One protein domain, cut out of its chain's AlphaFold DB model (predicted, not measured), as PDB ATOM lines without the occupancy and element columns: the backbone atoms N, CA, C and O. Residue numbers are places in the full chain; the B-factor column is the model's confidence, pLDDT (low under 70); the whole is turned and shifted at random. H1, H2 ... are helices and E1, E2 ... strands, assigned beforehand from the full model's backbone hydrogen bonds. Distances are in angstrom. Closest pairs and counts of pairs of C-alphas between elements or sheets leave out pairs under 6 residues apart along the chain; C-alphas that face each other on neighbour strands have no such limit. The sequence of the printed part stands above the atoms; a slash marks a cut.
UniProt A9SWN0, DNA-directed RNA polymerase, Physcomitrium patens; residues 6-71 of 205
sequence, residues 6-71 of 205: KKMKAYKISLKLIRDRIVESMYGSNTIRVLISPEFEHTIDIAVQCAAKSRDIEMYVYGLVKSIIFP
ATOM      1  N   LYS A   6     132.435 120.964 172.427       83.75
ATOM      2  CA  LYS A   6     132.596 121.570 171.094       83.75
ATOM      3  C   LYS A   6     131.901 120.725 170.035       83.75
ATOM      4  O   LYS A   6     131.159 121.257 169.211       83.75
ATOM      5  N   LYS A   7     132.087 119.402 170.097       82.31
ATOM      6  CA  LYS A   7     131.440 118.460 169.174       82.31
ATOM      7  C   LYS A   7     129.928 118.423 169.378       82.31
ATOM      8  O   LYS A   7     129.199 118.460 168.393       82.31
ATOM      9  N   MET A   8     129.441 118.437 170.621       82.38
ATOM     10  CA  MET A   8     127.993 118.491 170.866       82.38
ATOM     11  C   MET A   8     127.340 119.741 170.273       82.38
ATOM     12  O   MET A   8     126.294 119.629 169.633       82.38
ATOM     13  N   LYS A   9     127.971 120.915 170.418       82.94
ATOM     14  CA  LYS A   9     127.473 122.156 169.807       82.94
ATOM     15  C   LYS A   9     127.504 122.092 168.279       82.94
ATOM     16  O   LYS A   9     126.521 122.470 167.649       82.94
ATOM     17  N   ALA A  10     128.584 121.571 167.693       82.88
ATOM     18  CA  ALA A  10     128.721 121.439 166.241       82.88
ATOM     19  C   ALA A  10     127.628 120.549 165.624       82.88
ATOM     20  O   ALA A  10     127.028 120.920 164.619       82.88
ATOM     21  N   TYR A  11     127.322 119.413 166.256       82.75
ATOM     22  CA  TYR A  11     126.299 118.475 165.783       82.75
ATOM     23  C   TYR A  11     124.883 118.775 166.305       82.75
ATOM     24  O   TYR A  11     123.958 118.027 166.003       82.75
ATOM     25  N   LYS A  12     124.697 119.851 167.085       84.31
ATOM     26  CA  LYS A  12     123.423 120.214 167.738       84.31
ATOM     27  C   LYS A  12     122.813 119.061 168.559       84.31
ATOM     28  O   LYS A  12     121.600 118.862 168.568       84.31
ATOM     29  N   ILE A  13     123.656 118.302 169.257       85.06
ATOM     30  CA  ILE A  13     123.246 117.150 170.075       85.06
ATOM     31  C   ILE A  13     123.021 117.600 171.520       85.06
ATOM     32  O   ILE A  13     123.838 118.325 172.088       85.06
ATOM     33  N   SER A  14     121.929 117.135 172.133       84.56
ATOM     34  CA  SER A  14     121.656 117.344 173.558       84.56
ATOM     35  C   SER A  14     122.067 116.129 174.397       84.56
ATOM     36  O   SER A  14     121.965 114.988 173.949       84.56
ATOM     37  N   LEU A  15     122.469 116.357 175.651       81.94
ATOM     38  CA  LEU A  15     122.758 115.271 176.605       81.94
ATOM     39  C   LEU A  15     121.539 114.368 176.846       81.94
ATOM     40  O   LEU A  15     121.696 113.170 177.072       81.94
ATOM     41  N   LYS A  16     120.328 114.937 176.756       83.25
ATOM     42  CA  LYS A  16     119.069 114.187 176.845       83.25
ATOM     43  C   LYS A  16     118.964 113.163 175.715       83.25
ATOM     44  O   LYS A  16     118.795 111.987 175.997       83.25
ATOM     45  N   LEU A  17     119.213 113.584 174.472       85.00
ATOM     46  CA  LEU A  17     119.193 112.688 173.314       85.00
ATOM     47  C   LEU A  17     120.199 111.534 173.455       85.00
ATOM     48  O   LEU A  17     119.871 110.393 173.143       85.00
ATOM     49  N   ILE A  18     121.412 111.816 173.943       84.94
ATOM     50  CA  ILE A  18     122.435 110.781 174.171       84.94
ATOM     51  C   ILE A  18     121.946 109.768 175.209       84.94
ATOM     52  O   ILE A  18     122.051 108.563 174.987       84.94
ATOM     53  N   ARG A  19     121.397 110.247 176.331       83.56
ATOM     54  CA  ARG A  19     120.837 109.384 177.377       83.56
ATOM     55  C   ARG A  19     119.722 108.505 176.822       83.56
ATOM     56  O   ARG A  19     119.773 107.296 177.022       83.56
ATOM     57  N   ASP A  20     118.753 109.101 176.137       84.81
ATOM     58  CA  ASP A  20     117.577 108.394 175.631       84.81
ATOM     59  C   ASP A  20     117.999 107.303 174.639       84.81
ATOM     60  O   ASP A  20     117.581 106.157 174.776       84.81
ATOM     61  N   ARG A  21     118.952 107.599 173.745       85.25
ATOM     62  CA  ARG A  21     119.527 106.608 172.824       85.25
ATOM     63  C   ARG A  21     120.230 105.454 173.523       85.25
ATOM     64  O   ARG A  21     120.081 104.307 173.101       85.25
ATOM     65  N   ILE A  22     120.988 105.732 174.584       83.62
ATOM     66  CA  ILE A  22     121.637 104.664 175.346       83.62
ATOM     67  C   ILE A  22     120.579 103.793 176.027       83.62
ATOM     68  O   ILE A  22     120.661 102.572 175.946       83.62
ATOM     69  N   VAL A  23     119.559 104.395 176.640       82.19
ATOM     70  CA  VAL A  23     118.485 103.658 177.320       82.19
ATOM     71  C   VAL A  23     117.664 102.817 176.333       82.19
ATOM     72  O   VAL A  23     117.423 101.645 176.607       82.19
ATOM     73  N   GLU A  24     117.299 103.365 175.170       82.69
ATOM     74  CA  GLU A  24     116.594 102.641 174.100       82.69
ATOM     75  C   GLU A  24     117.383 101.417 173.622       82.69
ATOM     76  O   GLU A  24     116.825 100.332 173.473       82.69
ATOM     77  N   SER A  25     118.696 101.566 173.427       79.12
ATOM     78  CA  SER A  25     119.548 100.478 172.932       79.12
ATOM     79  C   SER A  25     119.674  99.292 173.899       79.12
ATOM     80  O   SER A  25     120.070  98.204 173.485       79.12
ATOM     81  N   MET A  26     119.327  99.483 175.175       75.12
ATOM     82  CA  MET A  26     119.519  98.502 176.249       75.12
ATOM     83  C   MET A  26     118.318  97.562 176.461       75.12
ATOM     84  O   MET A  26     118.401  96.696 177.334       75.12
ATOM     85  N   TYR A  27     117.215  97.713 175.708       63.25
ATOM     86  CA  TYR A  27     116.036  96.819 175.677       63.25
ATOM     87  C   TYR A  27     115.726  96.087 177.005       63.25
ATOM     88  O   TYR A  27     115.707  94.861 177.077       63.25
ATOM     89  N   GLY A  28     115.503  96.837 178.090       59.31
ATOM     90  CA  GLY A  28     115.017  96.282 179.364       59.31
ATOM     91  C   GLY A  28     116.056  95.579 180.248       59.31
ATOM     92  O   GLY A  28     115.716  95.131 181.345       59.31
ATOM     93  N   SER A  29     117.326  95.519 179.844       64.25
ATOM     94  CA  SER A  29     118.399  95.063 180.728       64.25
ATOM     95  C   SER A  29     118.746  96.167 181.735       64.25
ATOM     96  O   SER A  29     119.427  97.142 181.435       64.25
ATOM     97  N   ASN A  30     118.261  96.027 182.973       63.47
ATOM     98  CA  ASN A  30     118.439  97.017 184.048       63.47
ATOM     99  C   ASN A  30     119.883  97.073 184.606       63.47
ATOM    100  O   ASN A  30     120.125  97.556 185.710       63.47
ATOM    101  N   THR A  31     120.842  96.526 183.858       69.69
ATOM    102  CA  THR A  31     122.251  96.380 184.223       69.69
ATOM    103  C   THR A  31     122.987  97.714 184.172       69.69
ATOM    104  O   THR A  31     123.956  97.891 184.901       69.69
ATOM    105  N   ILE A  32     122.552  98.667 183.343       73.62
ATOM    106  CA  ILE A  32     123.221  99.964 183.182       73.62
ATOM    107  C   ILE A  32     122.205 101.087 183.387       73.62
ATOM    108  O   ILE A  32     121.212 101.190 182.672       73.62
ATOM    109  N   ARG A  33     122.471 101.957 184.361       77.19
ATOM    110  CA  ARG A  33     121.726 103.191 184.615       77.19
ATOM    111  C   ARG A  33     122.552 104.379 184.154       77.19
ATOM    112  O   ARG A  33     123.686 104.565 184.586       77.19
ATOM    113  N   VAL A  34     121.961 105.201 183.297       77.62
ATOM    114  CA  VAL A  34     122.585 106.431 182.803       77.62
ATOM    115  C   VAL A  34     121.996 107.618 183.552       77.62
ATOM    116  O   VAL A  34     120.787 107.863 183.499       77.62
ATOM    117  N   LEU A  35     122.861 108.347 184.247       77.44
ATOM    118  CA  LEU A  35     122.564 109.567 184.980       77.44
ATOM    119  C   LEU A  35     123.256 110.740 184.280       77.44
ATOM    120  O   LEU A  35     124.358 110.620 183.751       77.44
ATOM    121  N   ILE A  36     122.583 111.885 184.253       78.00
ATOM    122  CA  ILE A  36     123.179 113.133 183.777       78.00
ATOM    123  C   ILE A  36     123.511 113.931 185.024       78.00
ATOM    124  O   ILE A  36     122.613 114.196 185.825       78.00
ATOM    125  N   SER A  37     124.777 114.284 185.193       74.25
ATOM    126  CA  SER A  37     125.241 115.010 186.368       74.25
ATOM    127  C   SER A  37     124.749 116.461 186.271       74.25
ATOM    128  O   SER A  37     125.091 117.151 185.308       74.25
ATOM    129  N   PRO A  38     123.933 116.950 187.221       67.06
ATOM    130  CA  PRO A  38     123.449 118.330 187.197       67.06
ATOM    131  C   PRO A  38     124.537 119.340 187.595       67.06
ATOM    132  O   PRO A  38     124.427 120.513 187.258       67.06
ATOM    133  N   GLU A  39     125.580 118.885 188.297       60.53
ATOM    134  CA  GLU A  39     126.654 119.723 188.851       60.53
ATOM    135  C   GLU A  39     127.782 120.014 187.850       60.53
ATOM    136  O   GLU A  39     128.445 121.045 187.938       60.53
ATOM    137  N   PHE A  40     127.985 119.125 186.874       63.66
ATOM    138  CA  PHE A  40     129.063 119.218 185.893       63.66
ATOM    139  C   PHE A  40     128.485 119.211 184.480       63.66
ATOM    140  O   PHE A  40     128.089 118.168 183.946       63.66
ATOM    141  N   GLU A  41     128.467 120.386 183.854       65.12
ATOM    142  CA  GLU A  41     128.028 120.542 182.472       65.12
ATOM    143  C   GLU A  41     128.844 119.603 181.557       65.12
ATOM    144  O   GLU A  41     130.073 119.577 181.602       65.12
ATOM    145  N   HIS A  42     128.156 118.808 180.728       70.31
ATOM    146  CA  HIS A  42     128.759 117.883 179.748       70.31
ATOM    147  C   HIS A  42     129.381 116.584 180.294       70.31
ATOM    148  O   HIS A  42     130.120 115.902 179.576       70.31
ATOM    149  N   THR A  43     129.028 116.178 181.514       76.62
ATOM    150  CA  THR A  43     129.368 114.846 182.039       76.62
ATOM    151  C   THR A  43     128.150 113.923 182.068       76.62
ATOM    152  O   THR A  43     127.021 114.339 182.334       76.62
ATOM    153  N   ILE A  44     128.374 112.660 181.703       76.81
ATOM    154  CA  ILE A  44     127.375 111.592 181.801       76.81
ATOM    155  C   ILE A  44     127.931 110.535 182.743       76.81
ATOM    156  O   ILE A  44     128.953 109.901 182.440       76.81
ATOM    157  N   ASP A  45     127.235 110.323 183.849       77.50
ATOM    158  CA  ASP A  45     127.562 109.297 184.825       77.50
ATOM    159  C   ASP A  45     126.844 108.001 184.458       77.50
ATOM    160  O   ASP A  45     125.627 107.943 184.290       77.50
ATOM    161  N   ILE A  46     127.621 106.937 184.290       76.69
ATOM    162  CA  ILE A  46     127.109 105.615 183.936       76.69
ATOM    163  C   ILE A  46     127.319 104.722 185.148       76.69
ATOM    164  O   ILE A  46     128.452 104.401 185.501       76.69
ATOM    165  N   ALA A  47     126.223 104.325 185.781       76.94
ATOM    166  CA  ALA A  47     126.220 103.399 186.897       76.94
ATOM    167  C   ALA A  47     125.882 101.994 186.389       76.94
ATOM    168  O   ALA A  47     124.827 101.776 185.797       76.94
ATOM    169  N   VAL A  48     126.766 101.027 186.624       75.38
ATOM    170  CA  VAL A  48     126.547  99.625 186.246       75.38
ATOM    171  C   VAL A  48     126.146  98.833 187.486       75.38
ATOM    172  O   VAL A  48     126.867  98.806 188.481       75.38
ATOM    173  N   GLN A  49     124.992  98.178 187.433       74.06
ATOM    174  CA  GLN A  49     124.506  97.294 188.480       74.06
ATOM    175  C   GLN A  49     125.115  95.901 188.279       74.06
ATOM    176  O   GLN A  49     124.779  95.189 187.334       74.06
ATOM    177  N   CYS A  50     126.039  95.517 189.160       66.00
ATOM    178  CA  CYS A  50     126.713  94.221 189.107       66.00
ATOM    179  C   CYS A  50     126.060  93.227 190.081       66.00
ATOM    180  O   CYS A  50     125.871  93.546 191.254       66.00
ATOM    181  N   ALA A  51     125.722  92.023 189.603       57.47
ATOM    182  CA  ALA A  51     125.051  90.989 190.399       57.47
ATOM    183  C   ALA A  51     126.014  90.034 191.140       57.47
ATOM    184  O   ALA A  51     125.562  89.257 191.975       57.47
ATOM    185  N   ALA A  52     127.330  90.078 190.882       61.75
ATOM    186  CA  ALA A  52     128.293  89.174 191.521       61.75
ATOM    187  C   ALA A  52     129.639  89.847 191.836       61.75
ATOM    188  O   ALA A  52     130.140  90.663 191.063       61.75
ATOM    189  N   LYS A  53     130.249  89.460 192.969       58.91
ATOM    190  CA  LYS A  53     131.621  89.823 193.362       58.91
ATOM    191  C   LYS A  53     132.632  89.082 192.473       58.91
ATOM    192  O   LYS A  53     133.153  88.040 192.863       58.91
ATOM    193  N   SER A  54     132.892  89.586 191.272       59.91
ATOM    194  CA  SER A  54     134.057  89.173 190.480       59.91
ATOM    195  C   SER A  54     135.314  89.896 190.984       59.91
ATOM    196  O   SER A  54     135.233  91.019 191.477       59.91
ATOM    197  N   ARG A  55     136.482  89.241 190.904       65.75
ATOM    198  CA  ARG A  55     137.771  89.794 191.371       65.75
ATOM    199  C   ARG A  55     138.236  91.023 190.574       65.75
ATOM    200  O   ARG A  55     138.969  91.825 191.132       65.75
ATOM    201  N   ASP A  56     137.719  91.218 189.357       75.25
ATOM    202  CA  ASP A  56     138.089  92.319 188.457       75.25
ATOM    203  C   ASP A  56     136.852  93.117 188.003       75.25
ATOM    204  O   ASP A  56     136.421  93.063 186.847       75.25
ATOM    205  N   ILE A  57     136.245  93.853 188.938       77.00
ATOM    206  CA  ILE A  57     135.053  94.683 188.676       77.00
ATOM    207  C   ILE A  57     135.352  95.734 187.598       77.00
ATOM    208  O   ILE A  57     134.525  95.963 186.716       77.00
ATOM    209  N   GLU A  58     136.544  96.334 187.618       78.94
ATOM    210  CA  GLU A  58     136.950  97.345 186.634       78.94
ATOM    211  C   GLU A  58     137.006  96.782 185.212       78.94
ATOM    212  O   GLU A  58     136.473  97.395 184.287       78.94
ATOM    213  N   MET A  59     137.586  95.589 185.030       80.19
ATOM    214  CA  MET A  59     137.694  94.969 183.709       80.19
ATOM    215  C   MET A  59     136.321  94.559 183.167       80.19
ATOM    216  O   MET A  59     136.047  94.728 181.978       80.19
ATOM    217  N   TYR A  60     135.430  94.090 184.043       79.31
ATOM    218  CA  TYR A  60     134.045  93.787 183.690       79.31
ATOM    219  C   TYR A  60     133.267  95.040 183.260       79.31
ATOM    220  O   TYR A  60     132.630  95.040 182.205       79.31
ATOM    221  N   VAL A  61     133.359  96.129 184.034       79.06
ATOM    222  CA  VAL A  61     132.711  97.409 183.703       79.06
ATOM    223  C   VAL A  61     133.268  97.965 182.397       79.06
ATOM    224  O   VAL A  61     132.492  98.349 181.524       79.06
ATOM    225  N   TYR A  62     134.591  97.955 182.219       82.44
ATOM    226  CA  TYR A  62     135.215  98.403 180.979       82.44
ATOM    227  C   TYR A  62     134.751  97.572 179.779       82.44
ATOM    228  O   TYR A  62     134.398  98.143 178.752       82.44
ATOM    229  N   GLY A  63     134.691  96.242 179.904       81.94
ATOM    230  CA  GLY A  63     134.202  95.353 178.848       81.94
ATOM    231  C   GLY A  63     132.745  95.623 178.468       81.94
ATOM    232  O   GLY A  63     132.434  95.745 177.284       81.94
ATOM    233  N   LEU A  64     131.863  95.792 179.456       79.44
ATOM    234  CA  LEU A  64     130.454  96.123 179.227       79.44
ATOM    235  C   LEU A  64     130.277  97.487 178.564       79.44
ATOM    236  O   LEU A  64     129.600  97.596 177.544       79.44
ATOM    237  N   VAL A  65     130.904  98.525 179.122       80.00
ATOM    238  CA  VAL A  65     130.867  99.874 178.546       80.00
ATOM    239  C   VAL A  65     131.416  99.826 177.127       80.00
ATOM    240  O   VAL A  65     130.831 100.414 176.221       80.00
ATOM    241  N   LYS A  66     132.498  99.077 176.900       83.81
ATOM    242  CA  LYS A  66     133.127  99.028 175.590       83.81
ATOM    243  C   LYS A  66     132.242  98.362 174.539       83.81
ATOM    244  O   LYS A  66     132.092  98.892 173.442       83.81
ATOM    245  N   SER A  67     131.663  97.217 174.879       81.62
ATOM    246  CA  SER A  67     130.849  96.429 173.957       81.62
ATOM    247  C   SER A  67     129.455  96.998 173.748       81.62
ATOM    248  O   SER A  67     128.884  96.770 172.689       81.62
ATOM    249  N   ILE A  68     128.902  97.711 174.732       80.38
ATOM    250  CA  ILE A  68     127.532  98.209 174.633       80.38
ATOM    251  C   ILE A  68     127.501  99.688 174.273       80.38
ATOM    252  O   ILE A  68     126.755 100.048 173.378       80.38
ATOM    253  N   ILE A  69     128.313 100.550 174.893       81.25
ATOM    254  CA  ILE A  69     128.178 102.005 174.711       81.25
ATOM    255  C   ILE A  69     128.838 102.512 173.424       81.25
ATOM    256  O   ILE A  69     128.226 103.306 172.715       81.25
ATOM    257  N   PHE A  70     130.052 102.066 173.077       82.00
ATOM    258  CA  PHE A  70     130.723 102.555 171.859       82.00
ATOM    259  C   PHE A  70     130.016 102.243 170.530       82.00
ATOM    260  O   PHE A  70     130.105 103.090 169.641       82.00
ATOM    261  N   PRO A  71     129.344 101.092 170.324       85.38
ATOM    262  CA  PRO A  71     128.657 100.840 169.057       85.38
ATOM    263  C   PRO A  71     127.311 101.563 168.923       85.38
ATOM    264  O   PRO A  71     126.712 101.505 167.847       85.38
TER     265      PRO A  71
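Overview. This is residues 6 to 71 of the 205 residues of the protein "DNA-directed RNA polymerase" of Physcomitrium patens (UniProt A9SWN0). A hairpin of two strands, E1 and E2, has H2 packed along E1 and H3 near E2, while H1 sits off at one end and residues 52 to 56 stick out at the other. The 66 printed residues hold H1, H2, E1, E2 and H3 in that order, class mixed; the antiparallel sheet is E1 - E2. The whole is elongated, 41 by 25 by 19 A, and only just loose, close to compact, with radius of gyration of the C-alphas 13.4 A.

Along the chain. H1, residues 6 to 10, begins at C-alpha 6 (132.596, 121.570, 171.094). H2 is residues 15 to 25, 15.6 A; E1 32 to 36, 13.2 A; E2 44 to 48, 12.8 A. H3, residues 57 to 68, 16.3 A, ends at C-alpha 68 (127.532, 98.209, 174.633).

Arrangement. In the hairpin, N 33 and O 47 are 2.8 A apart, within hydrogen-bond range. The closest C-alphas of H2 and E1, Arg 19 and Val 34, are 6.4 A apart; of E2 and H3, Val 48 and Val 61, 7.0 A. H2 and H3 are only just apart, closest 8.5 A. In H1, H2 and H3 every O i to N i+4 pair is within hydrogen-bond range.

Size, cuts and confidence. The printed part has no cut and no long link. Residues 27 to 31, 38 to 41 and 50 to 55 have pLDDT under 70.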